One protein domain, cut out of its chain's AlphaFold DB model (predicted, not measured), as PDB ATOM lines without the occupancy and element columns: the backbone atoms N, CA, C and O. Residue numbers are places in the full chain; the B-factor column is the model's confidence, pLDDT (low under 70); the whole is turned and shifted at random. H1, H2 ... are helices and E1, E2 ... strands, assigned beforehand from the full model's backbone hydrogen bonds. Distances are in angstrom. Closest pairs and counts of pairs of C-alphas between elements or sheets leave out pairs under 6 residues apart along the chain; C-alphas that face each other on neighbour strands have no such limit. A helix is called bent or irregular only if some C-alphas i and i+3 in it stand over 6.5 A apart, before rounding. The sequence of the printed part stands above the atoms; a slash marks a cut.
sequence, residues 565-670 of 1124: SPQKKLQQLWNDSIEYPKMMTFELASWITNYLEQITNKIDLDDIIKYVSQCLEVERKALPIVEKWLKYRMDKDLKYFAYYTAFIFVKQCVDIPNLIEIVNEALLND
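What this domain is: This is residues 565 to 670 of the 1124 residues of the protein "Hypothetical protein" of Rotaria sordida (UniProt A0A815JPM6). This is a small helical body set out along one long axis, with H1 at one end, H6 at the other, and H4 and H5 crossing steeply in the middle. Between H1 and that middle stand H2 and H3, which run opposite ways, and a tiny parallel sheet of E1 and E2 lies by the first residues of H2 and the last of H3. The printed part has 106 residues with six named helices and two named strands, in the order H1 E1 H2 H3 E2 H4 H5 H6; the class is mostly helix. It is compact, with a radius of gyration of the C-alphas of 13.3 A and spans of 36 by 30 by 21 A.

Where its parts are: Find C-alpha 566 at (111.099, 125.605, 191.484); from there H1 runs through residues 566 to 574, 11.9 A. E1 is residues 582 to 584, 6.9 A, and H2 is residues 586 to 598, 18.6 A. H3 follows at residues 605 to 612, 10.4 A, and E2 at residues 615 to 618, 7.3 A. H4, residues 623 to 634, is 20.6 A long and irregular: C-alphas 631 and 634 are 7.5 A apart. H5, residues 639 to 651, is 18.8 A long and begins with C-alpha 639 at (129.536, 118.159, 194.488). H6, residues 659 to 669, 15.3 A, ends with C-alpha 669 at (132.795, 116.023, 203.054).

How they stand to each other: Begin with H5, the hub, which touches three helices. It touches H4 at a steep tilt of 48 degrees, opposite ways, with the closest C-alphas, Leu 630 and Ala 642, 4.3 A apart. It touches H6 at a steep tilt of 48 degrees, opposite ways; the closest C-alphas, Ala 646 and Leu 659, are 5.4 A apart. H3 and H5 only just touch, with 3 pairs of C-alphas within 8 A, the closest being Ile 609 and Tyr 640 at 7.3 A. H2 touches H4 with the closest C-alphas, Ala 589 and Ile 625, 6.5 A apart. H1 and H2 are close but not clearly touching, the closest C-alphas, Leu 573 and Leu 588, being 6.8 A apart. E1 and E2 are parallel neighbours; look for N 584 and O 617 at 2.7 A and N 616 and O 582 at 3.1 A. E1, H2, H3 and E2 make a strand-helix-strand unit, two parallel neighbour strands with helices between, and its crossover is right-handed. In H1, H2, H3, H5 and H6 every O i to N i+4 pair is within hydrogen-bond range; in H4 it is 1 of 8, beside 7 of 9 O i to N i+3 pairs.

The domain as a whole: The two C-alphas farthest apart, those of Ser 565 and Asp 655, are 37.4 A apart. The printed part has no cut and no long link. The mean pLDDT of the printed part is 77.4; look for values under 70 at residues 565 to 581 and 600 to 604.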
ATOM      1  N   SER A 565     107.168 128.371 191.161       48.59
ATOM      2  CA  SER A 565     108.454 128.396 191.866       48.59
ATOM      3  C   SER A 565     109.093 127.006 191.751       48.59
ATOM      4  O   SER A 565     108.355 126.010 191.780       48.59
ATOM      5  N   PRO A 566     110.425 126.895 191.597       53.31
ATOM      6  CA  PRO A 566     111.099 125.605 191.484       53.31
ATOM      7  C   PRO A 566     110.624 124.626 192.564       53.31
ATOM      8  O   PRO A 566     110.284 123.493 192.247       53.31
ATOM      9  N   GLN A 567     110.423 125.121 193.790       55.09
ATOM     10  CA  GLN A 567     109.839 124.402 194.926       55.09
ATOM     11  C   GLN A 567     108.396 123.911 194.705       55.09
ATOM     12  O   GLN A 567     108.110 122.756 195.004       55.09
ATOM     13  N   LYS A 568     107.474 124.721 194.155       59.62
ATOM     14  CA  LYS A 568     106.100 124.265 193.842       59.62
ATOM     15  C   LYS A 568     106.083 123.228 192.721       59.62
ATOM     16  O   LYS A 568     105.245 122.330 192.747       59.62
ATOM     17  N   LYS A 569     106.997 123.334 191.748       61.69
ATOM     18  CA  LYS A 569     107.115 122.358 190.654       61.69
ATOM     19  C   LYS A 569     107.740 121.057 191.146       61.69
ATOM     20  O   LYS A 569     107.258 119.992 190.781       61.69
ATOM     21  N   LEU A 570     108.740 121.154 192.022       61.28
ATOM     22  CA  LEU A 570     109.333 120.019 192.719       61.28
ATOM     23  C   LEU A 570     108.277 119.314 193.579       61.28
ATOM     24  O   LEU A 570     108.083 118.121 193.416       61.28
ATOM     25  N   GLN A 571     107.506 120.049 194.390       62.50
ATOM     26  CA  GLN A 571     106.398 119.500 195.189       62.50
ATOM     27  C   GLN A 571     105.286 118.872 194.335       62.50
ATOM     28  O   GLN A 571     104.735 117.846 194.721       62.50
ATOM     29  N   GLN A 572     104.957 119.449 193.173       67.31
ATOM     30  CA  GLN A 572     103.996 118.853 192.237       67.31
ATOM     31  C   GLN A 572     104.510 117.548 191.626       67.31
ATOM     32  O   GLN A 572     103.767 116.577 191.605       67.31
ATOM     33  N   LEU A 573     105.769 117.508 191.178       62.38
ATOM     34  CA  LEU A 573     106.401 116.282 190.670       62.38
ATOM     35  C   LEU A 573     106.599 115.221 191.773       62.38
ATOM     36  O   LEU A 573     106.780 114.047 191.468       62.38
ATOM     37  N   TRP A 574     106.577 115.629 193.045       62.59
ATOM     38  CA  TRP A 574     106.853 114.795 194.219       62.59
ATOM     39  C   TRP A 574     105.602 114.177 194.867       62.59
ATOM     40  O   TRP A 574     105.657 113.046 195.348       62.59
ATOM     41  N   ASN A 575     104.469 114.892 194.872       56.31
ATOM     42  CA  ASN A 575     103.224 114.482 195.546       56.31
ATOM     43  C   ASN A 575     102.472 113.314 194.879       56.31
ATOM     44  O   ASN A 575     101.480 112.845 195.434       56.31
ATOM     45  N   ASP A 576     102.948 112.815 193.739       49.41
ATOM     46  CA  ASP A 576     102.331 111.688 193.030       49.41
ATOM     47  C   ASP A 576     102.795 110.306 193.547       49.41
ATOM     48  O   ASP A 576     102.296 109.281 193.083       49.41
ATOM     49  N   SER A 577     103.696 110.238 194.541       47.38
ATOM     50  CA  SER A 577     104.190 108.966 195.103       47.38
ATOM     51  C   SER A 577     104.073 108.910 196.633       47.38
ATOM     52  O   SER A 577     104.727 109.652 197.360       47.38
ATOM     53  N   ILE A 578     103.208 108.018 197.130       44.06
ATOM     54  CA  ILE A 578     102.961 107.781 198.570       44.06
ATOM     55  C   ILE A 578     103.914 106.697 199.132       44.06
ATOM     56  O   ILE A 578     103.931 106.439 200.332       44.06
ATOM     57  N   GLU A 579     104.749 106.075 198.295       49.50
ATOM     58  CA  GLU A 579     105.591 104.930 198.674       49.50
ATOM     59  C   GLU A 579     107.016 105.333 199.108       49.50
ATOM     60  O   GLU A 579     107.655 106.206 198.516       49.50
ATOM     61  N   TYR A 580     107.515 104.674 200.161       50.72
ATOM     62  CA  TYR A 580     108.909 104.709 200.618       50.72
ATOM     63  C   TYR A 580     109.578 103.355 200.303       50.72
ATOM     64  O   TYR A 580     108.957 102.329 200.590       50.72
ATOM     65  N   PRO A 581     110.836 103.319 199.813       54.72
ATOM     66  CA  PRO A 581     111.702 104.453 199.470       54.72
ATOM     67  C   PRO A 581     111.322 105.127 198.138       54.72
ATOM     68  O   PRO A 581     110.770 104.497 197.243       54.72
ATOM     69  N   LYS A 582     111.619 106.426 198.000       70.31
ATOM     70  CA  LYS A 582     111.204 107.220 196.830       70.31
ATOM     71  C   LYS A 582     112.106 106.974 195.620       70.31
ATOM     72  O   LYS A 582     113.317 106.800 195.760       70.31
ATOM     73  N   MET A 583     111.519 107.023 194.427       81.38
ATOM     74  CA  MET A 583     112.205 106.775 193.156       81.38
ATOM     75  C   MET A 583     112.509 108.082 192.405       81.38
ATOM     76  O   MET A 583     111.636 108.926 192.223       81.38
ATOM     77  N   MET A 584     113.735 108.233 191.903       86.19
ATOM     78  CA  MET A 584     114.137 109.278 190.959       86.19
ATOM     79  C   MET A 584     113.632 108.932 189.553       86.19
ATOM     80  O   MET A 584     114.213 108.094 188.853       86.19
ATOM     81  N   THR A 585     112.548 109.579 189.132       86.00
ATOM     82  CA  THR A 585     111.952 109.392 187.800       86.00
ATOM     83  C   THR A 585     112.727 110.142 186.716       86.00
ATOM     84  O   THR A 585     113.473 111.089 186.985       86.00
ATOM     85  N   PHE A 586     112.535 109.748 185.453       85.00
ATOM     86  CA  PHE A 586     113.120 110.444 184.302       85.00
ATOM     87  C   PHE A 586     112.763 111.936 184.258       85.00
ATOM     88  O   PHE A 586     113.611 112.772 183.940       85.00
ATOM     89  N   GLU A 587     111.516 112.270 184.580       82.06
ATOM     90  CA  GLU A 587     110.997 113.638 184.558       82.06
ATOM     91  C   GLU A 587     111.645 114.493 185.651       82.06
ATOM     92  O   GLU A 587     112.092 115.610 185.371       82.06
ATOM     93  N   LEU A 588     111.784 113.936 186.858       83.56
ATOM     94  CA  LEU A 588     112.434 114.597 187.986       83.56
ATOM     95  C   LEU A 588     113.931 114.809 187.720       83.56
ATOM     96  O   LEU A 588     114.421 115.934 187.827       83.56
ATOM     97  N   ALA A 589     114.647 113.768 187.282       86.69
ATOM     98  CA  ALA A 589     116.070 113.864 186.951       86.69
ATOM     99  C   ALA A 589     116.339 114.867 185.816       86.69
ATOM    100  O   ALA A 589     117.288 115.653 185.883       86.69
ATOM    101  N   SER A 590     115.490 114.879 184.781       85.19
ATOM    102  CA  SER A 590     115.583 115.838 183.671       85.19
ATOM    103  C   SER A 590     115.384 117.272 184.150       85.19
ATOM    104  O   SER A 590     116.122 118.171 183.745       85.19
ATOM    105  N   TRP A 591     114.397 117.489 185.019       85.69
ATOM    106  CA  TRP A 591     114.111 118.806 185.567       85.69
ATOM    107  C   TRP A 591     115.266 119.319 186.430       85.69
ATOM    108  O   TRP A 591     115.745 120.425 186.183       85.69
ATOM    109  N   ILE A 592     115.767 118.497 187.362       85.94
ATOM    110  CA  ILE A 592     116.902 118.852 188.229       85.94
ATOM    111  C   ILE A 592     118.120 119.191 187.370       85.94
ATOM    112  O   ILE A 592     118.730 120.235 187.557       85.94
ATOM    113  N   THR A 593     118.438 118.368 186.369       87.75
ATOM    114  CA  THR A 593     119.595 118.606 185.489       87.75
ATOM    115  C   THR A 593     119.500 119.939 184.756       87.75
ATOM    116  O   THR A 593     120.464 120.699 184.741       87.75
ATOM    117  N   ASN A 594     118.336 120.250 184.181       84.12
ATOM    118  CA  ASN A 594     118.128 121.519 183.485       84.12
ATOM    119  C   ASN A 594     118.220 122.714 184.443       84.12
ATOM    120  O   ASN A 594     118.734 123.762 184.065       84.12
ATOM    121  N   TYR A 595     117.739 122.550 185.678       82.62
ATOM    122  CA  TYR A 595     117.822 123.579 186.707       82.62
ATOM    123  C   TYR A 595     119.274 123.831 187.141       82.62
ATOM    124  O   TYR A 595     119.716 124.977 187.154       82.62
ATOM    125  N   LEU A 596     120.047 122.770 187.400       83.44
ATOM    126  CA  LEU A 596     121.466 122.862 187.763       83.44
ATOM    127  C   LEU A 596     122.318 123.532 186.675       83.44
ATOM    128  O   LEU A 596     123.298 124.201 186.985       83.44
ATOM    129  N   GLU A 597     121.956 123.385 185.400       80.44
ATOM    130  CA  GLU A 597     122.652 124.043 184.284       80.44
ATOM    131  C   GLU A 597     122.327 125.541 184.146       80.44
ATOM    132  O   GLU A 597     123.066 126.264 183.479       80.44
ATOM    133  N   GLN A 598     121.250 126.019 184.777       72.94
ATOM    134  CA  GLN A 598     120.754 127.399 184.667       72.94
ATOM    135  C   GLN A 598     120.841 128.188 185.982       72.94
ATOM    136  O   GLN A 598     120.432 129.352 186.033       72.94
ATOM    137  N   ILE A 599     121.359 127.577 187.051       71.75
ATOM    138  CA  ILE A 599     121.308 128.159 188.389       71.75
ATOM    139  C   ILE A 599     122.211 129.397 188.503       71.75
ATOM    140  O   ILE A 599     123.409 129.364 188.228       71.75
ATOM    141  N   THR A 600     121.614 130.521 188.903       55.56
ATOM    142  CA  THR A 600     122.314 131.800 189.144       55.56
ATOM    143  C   THR A 600     122.178 132.286 190.588       55.56
ATOM    144  O   THR A 600     122.986 133.102 191.026       55.56
ATOM    145  N   ASN A 601     121.208 131.758 191.345       54.78
ATOM    146  CA  ASN A 601     120.948 132.093 192.743       54.78
ATOM    147  C   ASN A 601     120.965 130.811 193.594       54.78
ATOM    148  O   ASN A 601     120.360 129.815 193.207       54.78
ATOM    149  N   LYS A 602     121.699 130.820 194.713       59.47
ATOM    150  CA  LYS A 602     122.137 129.606 195.436       59.47
ATOM    151  C   LYS A 602     121.262 129.222 196.636       59.47
ATOM    152  O   LYS A 602     121.542 128.229 197.289       59.47
ATOM    153  N   ILE A 603     120.217 130.001 196.912       53.59
ATOM    154  CA  ILE A 603     119.374 129.880 198.114       53.59
ATOM    155  C   ILE A 603     118.470 128.626 198.077       53.59
ATOM    156  O   ILE A 603     118.062 128.148 199.127       53.59
ATOM    157  N   ASP A 604     118.223 128.041 196.897       64.69
ATOM    158  CA  ASP A 604     117.301 126.901 196.721       64.69
ATOM    159  C   ASP A 604     117.997 125.514 196.683       64.69
ATOM    160  O   ASP A 604     117.331 124.494 196.495       64.69
ATOM    161  N   LEU A 605     119.334 125.442 196.798       75.44
ATOM    162  CA  LEU A 605     120.089 124.190 196.612       75.44
ATOM    163  C   LEU A 605     119.903 123.189 197.758       75.44
ATOM    164  O   LEU A 605     119.730 122.001 197.486       75.44
ATOM    165  N   ASP A 606     119.892 123.656 199.004       72.38
ATOM    166  CA  ASP A 606     119.819 122.789 200.188       72.38
ATOM    167  C   ASP A 606     118.490 122.026 200.251       72.38
ATOM    168  O   ASP A 606     118.454 120.835 200.569       72.38
ATOM    169  N   ASP A 607     117.396 122.675 199.840       70.38
ATOM    170  CA  ASP A 607     116.098 122.024 199.687       70.38
ATOM    171  C   ASP A 607     116.179 120.895 198.654       70.38
ATOM    172  O   ASP A 607     115.776 119.767 198.936       70.38
ATOM    173  N   ILE A 608     116.730 121.163 197.462       77.56
ATOM    174  CA  ILE A 608     116.863 120.159 196.394       77.56
ATOM    175  C   ILE A 608     117.740 118.993 196.858       77.56
ATOM    176  O   ILE A 608     117.369 117.842 196.634       77.56
ATOM    177  N   ILE A 609     118.860 119.266 197.529       81.56
ATOM    178  CA  ILE A 609     119.750 118.249 198.106       81.56
ATOM    179  C   ILE A 609     118.982 117.373 199.101       81.56
ATOM    180  O   ILE A 609     119.027 116.147 198.997       81.56
ATOM    181  N   LYS A 610     118.187 117.982 199.989       75.00
ATOM    182  CA  LYS A 610     117.334 117.273 200.953       75.00
ATOM    183  C   LYS A 610     116.249 116.411 200.296       75.00
ATOM    184  O   LYS A 610     115.812 115.421 200.885       75.00
ATOM    185  N   TYR A 611     115.780 116.769 199.101       76.00
ATOM    186  CA  TYR A 611     114.864 115.928 198.325       76.00
ATOM    187  C   TYR A 611     115.607 114.789 197.623       76.00
ATOM    188  O   TYR A 611     115.203 113.632 197.735       76.00
ATOM    189  N   VAL A 612     116.714 115.087 196.944       84.25
ATOM    190  CA  VAL A 612     117.545 114.090 196.253       84.25
ATOM    191  C   VAL A 612     118.060 113.029 197.227       84.25
ATOM    192  O   VAL A 612     118.065 111.850 196.884       84.25
ATOM    193  N   SER A 613     118.388 113.410 198.464       79.69
ATOM    194  CA  SER A 613     118.846 112.482 199.503       79.69
ATOM    195  C   SER A 613     117.830 111.403 199.892       79.69
ATOM    196  O   SER A 613     118.200 110.365 200.439       79.69
ATOM    197  N   GLN A 614     116.545 111.612 199.590       77.62
ATOM    198  CA  GLN A 614     115.467 110.656 199.865       77.62
ATOM    199  C   GLN A 614     115.202 109.695 198.694       77.62
ATOM    200  O   GLN A 614     114.441 108.736 198.859       77.62
ATOM    201  N   CYS A 615     115.796 109.935 197.520       82.44
ATOM    202  CA  CYS A 615     115.621 109.113 196.326       82.44
ATOM    203  C   CYS A 615     116.634 107.959 196.292       82.44
ATOM    204  O   CYS A 615     117.739 108.107 195.781       82.44
ATOM    205  N   LEU A 616     116.267 106.790 196.818       80.88
ATOM    206  CA  LEU A 616     117.179 105.636 196.929       80.88
ATOM    207  C   LEU A 616     117.182 104.726 195.690       80.88
ATOM    208  O   LEU A 616     118.065 103.878 195.520       80.88
ATOM    209  N   GLU A 617     116.201 104.898 194.806       82.44
ATOM    210  CA  GLU A 617     116.107 104.182 193.536       82.44
ATOM    211  C   GLU A 617     116.071 105.152 192.361       82.44
ATOM    212  O   GLU A 617     115.539 106.252 192.469       82.44
ATOM    213  N   VAL A 618     116.613 104.742 191.211       85.25
ATOM    214  CA  VAL A 618     116.615 105.552 189.987       85.25
ATOM    215  C   VAL A 618     115.993 104.761 188.850       85.25
ATOM    216  O   VAL A 618     116.416 103.642 188.552       85.25
ATOM    217  N   GLU A 619     114.996 105.352 188.192       86.19
ATOM    218  CA  GLU A 619     114.355 104.762 187.020       86.19
ATOM    219  C   GLU A 619     115.397 104.507 185.926       86.19
ATOM    220  O   GLU A 619     116.226 105.362 185.616       86.19
ATOM    221  N   ARG A 620     115.326 103.346 185.266       85.12
ATOM    222  CA  ARG A 620     116.289 102.955 184.224       85.12
ATOM    223  C   ARG A 620     116.469 104.018 183.130       85.12
ATOM    224  O   ARG A 620     117.564 104.169 182.596       85.12
ATOM    225  N   LYS A 621     115.407 104.757 182.794       85.94
ATOM    226  CA  LYS A 621     115.453 105.851 181.811       85.94
ATOM    227  C   LYS A 621     116.190 107.092 182.325       85.94
ATOM    228  O   LYS A 621     116.736 107.828 181.511       85.94
ATOM    229  N   ALA A 622     116.208 107.323 183.637       87.69
ATOM    230  CA  ALA A 622     116.854 108.460 184.288       87.69
ATOM    231  C   ALA A 622     118.370 108.270 184.482       87.69
ATOM    232  O   ALA A 622     119.089 109.259 184.613       87.69
ATOM    233  N   LEU A 623     118.875 107.028 184.448       87.81
ATOM    234  CA  LEU A 623     120.300 106.722 184.660       87.81
ATOM    235  C   LEU A 623     121.261 107.532 183.768       87.81
ATOM    236  O   LEU A 623     122.180 108.134 184.319       87.81
ATOM    237  N   PRO A 624     121.039 107.670 182.441       89.31
ATOM    238  CA  PRO A 624     121.933 108.457 181.585       89.31
ATOM    239  C   PRO A 624     121.904 109.967 181.872       89.31
ATOM    240  O   PRO A 624     122.755 110.711 181.387       89.31
ATOM    241  N   ILE A 625     120.889 110.454 182.594       90.19
ATOM    242  CA  ILE A 625     120.785 111.857 183.006       90.19
ATOM    243  C   ILE A 625     121.579 112.067 184.293       90.19
ATOM    244  O   ILE A 625     122.424 112.956 184.343       90.19
ATOM    245  N   VAL A 626     121.342 111.215 185.292       89.56
ATOM    246  CA  VAL A 626     122.024 111.252 186.593       89.56
ATOM    247  C   VAL A 626     123.530 110.991 186.440       89.56
ATOM    248  O   VAL A 626     124.328 111.626 187.123       89.56
ATOM    249  N   GLU A 627     123.948 110.156 185.479       91.19
ATOM    250  CA  GLU A 627     125.365 109.954 185.118       91.19
ATOM    251  C   GLU A 627     126.092 111.275 184.832       91.19
ATOM    252  O   GLU A 627     127.232 111.480 185.252       91.19
ATOM    253  N   LYS A 628     125.413 112.222 184.168       90.31
ATOM    254  CA  LYS A 628     126.003 113.520 183.814       90.31
ATOM    255  C   LYS A 628     126.354 114.351 185.040       90.31
ATOM    256  O   LYS A 628     127.181 115.252 184.916       90.31
ATOM    257  N   TRP A 629     125.755 114.079 186.199       92.69
ATOM    258  CA  TRP A 629     126.040 114.809 187.433       92.69
ATOM    259  C   TRP A 629     127.427 114.497 188.002       92.69
ATOM    260  O   TRP A 629     127.955 115.316 188.749       92.69
ATOM    261  N   LEU A 630     128.092 113.416 187.569       89.75
ATOM    262  CA  LEU A 630     129.493 113.139 187.931       89.75
ATOM    263  C   LEU A 630     130.445 114.286 187.540       89.75
ATOM    264  O   LEU A 630     131.477 114.474 188.185       89.75
ATOM    265  N   LYS A 631     130.084 115.107 186.538       89.38
ATOM    266  CA  LYS A 631     130.854 116.301 186.140       89.38
ATOM    267  C   LYS A 631     131.003 117.328 187.271       89.38
ATOM    268  O   LYS A 631     131.951 118.105 187.253       89.38
ATOM    269  N   TYR A 632     130.092 117.318 188.247       89.81
ATOM    270  CA  TYR A 632     130.068 118.264 189.361       89.81
ATOM    271  C   TYR A 632     131.016 117.893 190.514       89.81
ATOM    272  O   TYR A 632     131.076 118.636 191.484       89.81
ATOM    273  N   ARG A 633     131.801 116.801 190.422       88.12
ATOM    274  CA  ARG A 633     132.733 116.354 191.486       88.12
ATOM    275  C   ARG A 633     133.636 117.472 192.028       88.12
ATOM    276  O   ARG A 633     133.891 117.518 193.223       88.12
ATOM    277  N   MET A 634     134.119 118.358 191.153       86.44
ATOM    278  CA  MET A 634     135.050 119.443 191.513       86.44
ATOM    279  C   MET A 634     134.349 120.772 191.842       86.44
ATOM    280  O   MET A 634     135.022 121.761 192.131       86.44
ATOM    281  N   ASP A 635     133.018 120.824 191.759       84.69
ATOM    282  CA  ASP A 635     132.233 122.022 192.043       84.69
ATOM    283  C   ASP A 635     131.936 122.109 193.546       84.69
ATOM    284  O   ASP A 635     131.407 121.169 194.136       84.69
ATOM    285  N   LYS A 636     132.277 123.236 194.181       79.81
ATOM    286  CA  LYS A 636     132.143 123.400 195.636       79.81
ATOM    287  C   LYS A 636     130.695 123.240 196.114       79.81
ATOM    288  O   LYS A 636     130.494 122.689 197.195       79.81
ATOM    289  N   ASP A 637     129.732 123.688 195.312       80.00
ATOM    290  CA  ASP A 637     128.324 123.782 195.699       80.00
ATOM    291  C   ASP A 637     127.502 122.616 195.118       80.00
ATOM    292  O   ASP A 637     126.532 122.171 195.723       80.00
ATOM    293  N   LEU A 638     127.905 122.071 193.962       85.88
ATOM    294  CA  LEU A 638     127.175 120.996 193.272       85.88
ATOM    295  C   LEU A 638     127.763 119.588 193.471       85.88
ATOM    296  O   LEU A 638     127.182 118.610 192.992       85.88
ATOM    297  N   LYS A 639     128.880 119.450 194.199       88.00
ATOM    298  CA  LYS A 639     129.536 118.159 194.488       88.00
ATOM    299  C   LYS A 639     128.593 117.080 195.025       88.00
ATOM    300  O   LYS A 639     128.774 115.912 194.690       88.00
ATOM    301  N   TYR A 640     127.551 117.451 195.778       87.00
ATOM    302  CA  TYR A 640     126.580 116.493 196.316       87.00
ATOM    303  C   TYR A 640     125.895 115.659 195.224       87.00
ATOM    304  O   TYR A 640     125.716 114.455 195.386       87.00
ATOM    305  N   PHE A 641     125.568 116.250 194.072       90.19
ATOM    306  CA  PHE A 641     124.923 115.516 192.978       90.19
ATOM    307  C   PHE A 641     125.862 114.475 192.354       90.19
ATOM    308  O   PHE A 641     125.409 113.413 191.937       90.19
ATOM    309  N   ALA A 642     127.175 114.737 192.340       89.50
ATOM    310  CA  ALA A 642     128.169 113.740 191.949       89.50
ATOM    311  C   ALA A 642     128.274 112.614 192.989       89.50
ATOM    312  O   ALA A 642     128.384 111.445 192.614       89.50
ATOM    313  N   TYR A 643     128.192 112.951 194.281       89.94
ATOM    314  CA  TYR A 643     128.169 111.973 195.372       89.94
ATOM    315  C   TYR A 643     126.947 111.057 195.273       89.94
ATOM    316  O   TYR A 643     127.105 109.838 195.245       89.94
ATOM    317  N   TYR A 644     125.752 111.629 195.112       89.56
ATOM    318  CA  TYR A 644     124.507 110.897 194.876       89.56
ATOM    319  C   TYR A 644     124.643 109.895 193.721       89.56
ATOM    320  O   TYR A 644     124.365 108.705 193.887       89.56
ATOM    321  N   THR A 645     125.135 110.344 192.560       89.69
ATOM    322  CA  THR A 645     125.315 109.469 191.393       89.69
ATOM    323  C   THR A 645     126.281 108.325 191.682       89.69
ATOM    324  O   THR A 645     126.018 107.189 191.283       89.69
ATOM    325  N   ALA A 646     127.374 108.593 192.403       88.00
ATOM    326  CA  ALA A 646     128.334 107.557 192.755       88.00
ATOM    327  C   ALA A 646     127.716 106.473 193.654       88.00
ATOM    328  O   ALA A 646     127.897 105.288 193.375       88.00
ATOM    329  N   PHE A 647     126.918 106.852 194.658       84.94
ATOM    330  CA  PHE A 647     126.212 105.891 195.516       84.94
ATOM    331  C   PHE A 647     125.206 105.029 194.744       84.94
ATOM    332  O   PHE A 647     125.198 103.807 194.907       84.94
ATOM    333  N   ILE A 648     124.405 105.626 193.854       85.88
ATOM    334  CA  ILE A 648     123.454 104.873 193.019       85.88
ATOM    335  C   ILE A 648     124.182 103.875 192.107       85.88
ATOM    336  O   ILE A 648     123.733 102.740 191.947       85.88
ATOM    337  N   PHE A 649     125.304 104.269 191.506       85.69
ATOM    338  CA  PHE A 649     126.028 103.413 190.564       85.69
ATOM    339  C   PHE A 649     126.806 102.292 191.245       85.69
ATOM    340  O   PHE A 649     126.847 101.184 190.707       85.69
ATOM    341  N   VAL A 650     127.336 102.533 192.450       81.75
ATOM    342  CA  VAL A 650     127.896 101.463 193.288       81.75
ATOM    343  C   VAL A 650     126.811 100.449 193.656       81.75
ATOM    344  O   VAL A 650     127.030  99.248 193.499       81.75
ATOM    345  N   LYS A 651     125.615 100.911 194.049       78.88
ATOM    346  CA  LYS A 651     124.465 100.034 194.328       78.88
ATOM    347  C   LYS A 651     124.069  99.198 193.102       78.88
ATOM    348  O   LYS A 651     123.838  98.002 193.218       78.88
ATOM    349  N   GLN A 652     124.033  99.802 191.913       77.38
ATOM    350  CA  GLN A 652     123.647  99.127 190.664       77.38
ATOM    351  C   GLN A 652     124.770  98.306 190.002       77.38
ATOM    352  O   GLN A 652     124.552  97.747 188.926       77.38
ATOM    353  N   CYS A 653     125.951  98.210 190.625       73.56
ATOM    354  CA  CYS A 653     127.125  97.520 190.080       73.56
ATOM    355  C   CYS A 653     127.517  98.005 188.670       73.56
ATOM    356  O   CYS A 653     127.890  97.205 187.808       73.56
ATOM    357  N   VAL A 654     127.417  99.314 188.421       76.50
ATOM    358  CA  VAL A 654     127.846  99.915 187.153       76.50
ATOM    359  C   VAL A 654     129.363 100.088 187.176       76.50
ATOM    360  O   VAL A 654     129.911 100.726 188.072       76.50
ATOM    361  N   ASP A 655     130.046  99.534 186.176       70.50
ATOM    362  CA  ASP A 655     131.507  99.576 186.068       70.50
ATOM    363  C   ASP A 655     131.984 100.930 185.507       70.50
ATOM    364  O   ASP A 655     132.256 101.075 184.312       70.50
ATOM    365  N   ILE A 656     132.016 101.957 186.367       79.06
ATOM    366  CA  ILE A 656     132.608 103.269 186.064       79.06
ATOM    367  C   ILE A 656     133.896 103.449 186.888       79.06
ATOM    368  O   ILE A 656     133.886 103.233 188.104       79.06
ATOM    369  N   PRO A 657     135.011 103.891 186.274       75.25
ATOM    370  CA  PRO A 657     136.244 104.179 187.001       75.25
ATOM    371  C   PRO A 657     136.045 105.250 188.083       75.25
ATOM    372  O   PRO A 657     135.328 106.228 187.881       75.25
ATOM    373  N   ASN A 658     136.750 105.109 189.208       81.06
ATOM    374  CA  ASN A 658     136.837 106.090 190.301       81.06
ATOM    375  C   ASN A 658     135.561 106.304 191.143       81.06
ATOM    376  O   ASN A 658     135.552 107.199 191.986       81.06
ATOM    377  N   LEU A 659     134.507 105.489 190.996       84.56
ATOM    378  CA  LEU A 659     133.295 105.624 191.826       84.56
ATOM    379  C   LEU A 659     133.588 105.523 193.331       84.56
ATOM    380  O   LEU A 659     133.077 106.318 194.112       84.56
ATOM    381  N   ILE A 660     134.456 104.593 193.733       82.69
ATOM    382  CA  ILE A 660     134.829 104.395 195.141       82.69
ATOM    383  C   ILE A 660     135.638 105.569 195.701       82.69
ATOM    384  O   ILE A 660     135.477 105.924 196.866       82.69
ATOM    385  N   GLU A 661     136.457 106.225 194.876       85.06
ATOM    386  CA  GLU A 661     137.149 107.450 195.290       85.06
ATOM    387  C   GLU A 661     136.151 108.581 195.560       85.06
ATOM    388  O   GLU A 661     136.280 109.282 196.559       85.06
ATOM    389  N   ILE A 662     135.125 108.718 194.710       86.56
ATOM    390  CA  ILE A 662     134.063 109.723 194.875       86.56
ATOM    391  C   ILE A 662     133.230 109.428 196.128       86.56
ATOM    392  O   ILE A 662     132.903 110.350 196.866       86.56
ATOM    393  N   VAL A 663     132.921 108.158 196.405       83.69
ATOM    394  CA  VAL A 663     132.229 107.746 197.638       83.69
ATOM    395  C   VAL A 663     133.065 108.065 198.882       83.69
ATOM    396  O   VAL A 663     132.529 108.579 199.861       83.69
ATOM    397  N   ASN A 664     134.379 107.834 198.843       83.62
ATOM    398  CA  ASN A 664     135.266 108.201 199.948       83.62
ATOM    399  C   ASN A 664     135.301 109.723 200.170       83.62
ATOM    400  O   ASN A 664     135.178 110.194 201.298       83.62
ATOM    401  N   GLU A 665     135.412 110.506 199.092       85.25
ATOM    402  CA  GLU A 665     135.322 111.970 199.157       85.25
ATOM    403  C   GLU A 665     133.980 112.434 199.724       85.25
ATOM    404  O   GLU A 665     133.947 113.370 200.517       85.25
ATOM    405  N   ALA A 666     132.884 111.779 199.345       82.62
ATOM    406  CA  ALA A 666     131.547 112.095 199.821       82.62
ATOM    407  C   ALA A 666     131.424 111.895 201.336       82.62
ATOM    408  O   ALA A 666     130.977 112.795 202.040       82.62
ATOM    409  N   LEU A 667     131.892 110.753 201.850       76.56
ATOM    410  CA  LEU A 667     131.868 110.447 203.282       76.56
ATOM    411  C   LEU A 667     132.724 111.416 204.107       76.56
ATOM    412  O   LEU A 667     132.376 111.728 205.240       76.56
ATOM    413  N   LEU A 668     133.838 111.906 203.556       76.69
ATOM    414  CA  LEU A 668     134.703 112.876 204.236       76.69
ATOM    415  C   LEU A 668     134.142 114.307 204.237       76.69
ATOM    416  O   LEU A 668     134.559 115.099 205.076       76.69
ATOM    417  N   ASN A 669     133.245 114.646 203.303       74.31
ATOM    418  CA  ASN A 669     132.795 116.023 203.054       74.31
ATOM    419  C   ASN A 669     131.304 116.280 203.333       74.31
ATOM    420  O   ASN A 669     130.847 117.407 203.123       74.31
ATOM    421  N   ASP A 670     130.529 115.267 203.714       71.50
ATOM    422  CA  ASP A 670     129.114 115.418 204.054       71.50
ATOM    423  C   ASP A 670     128.981 115.742 205.555       71.50
ATOM    424  O   ASP A 670     128.924 114.881 206.424       71.50
TER     425      ASP A 670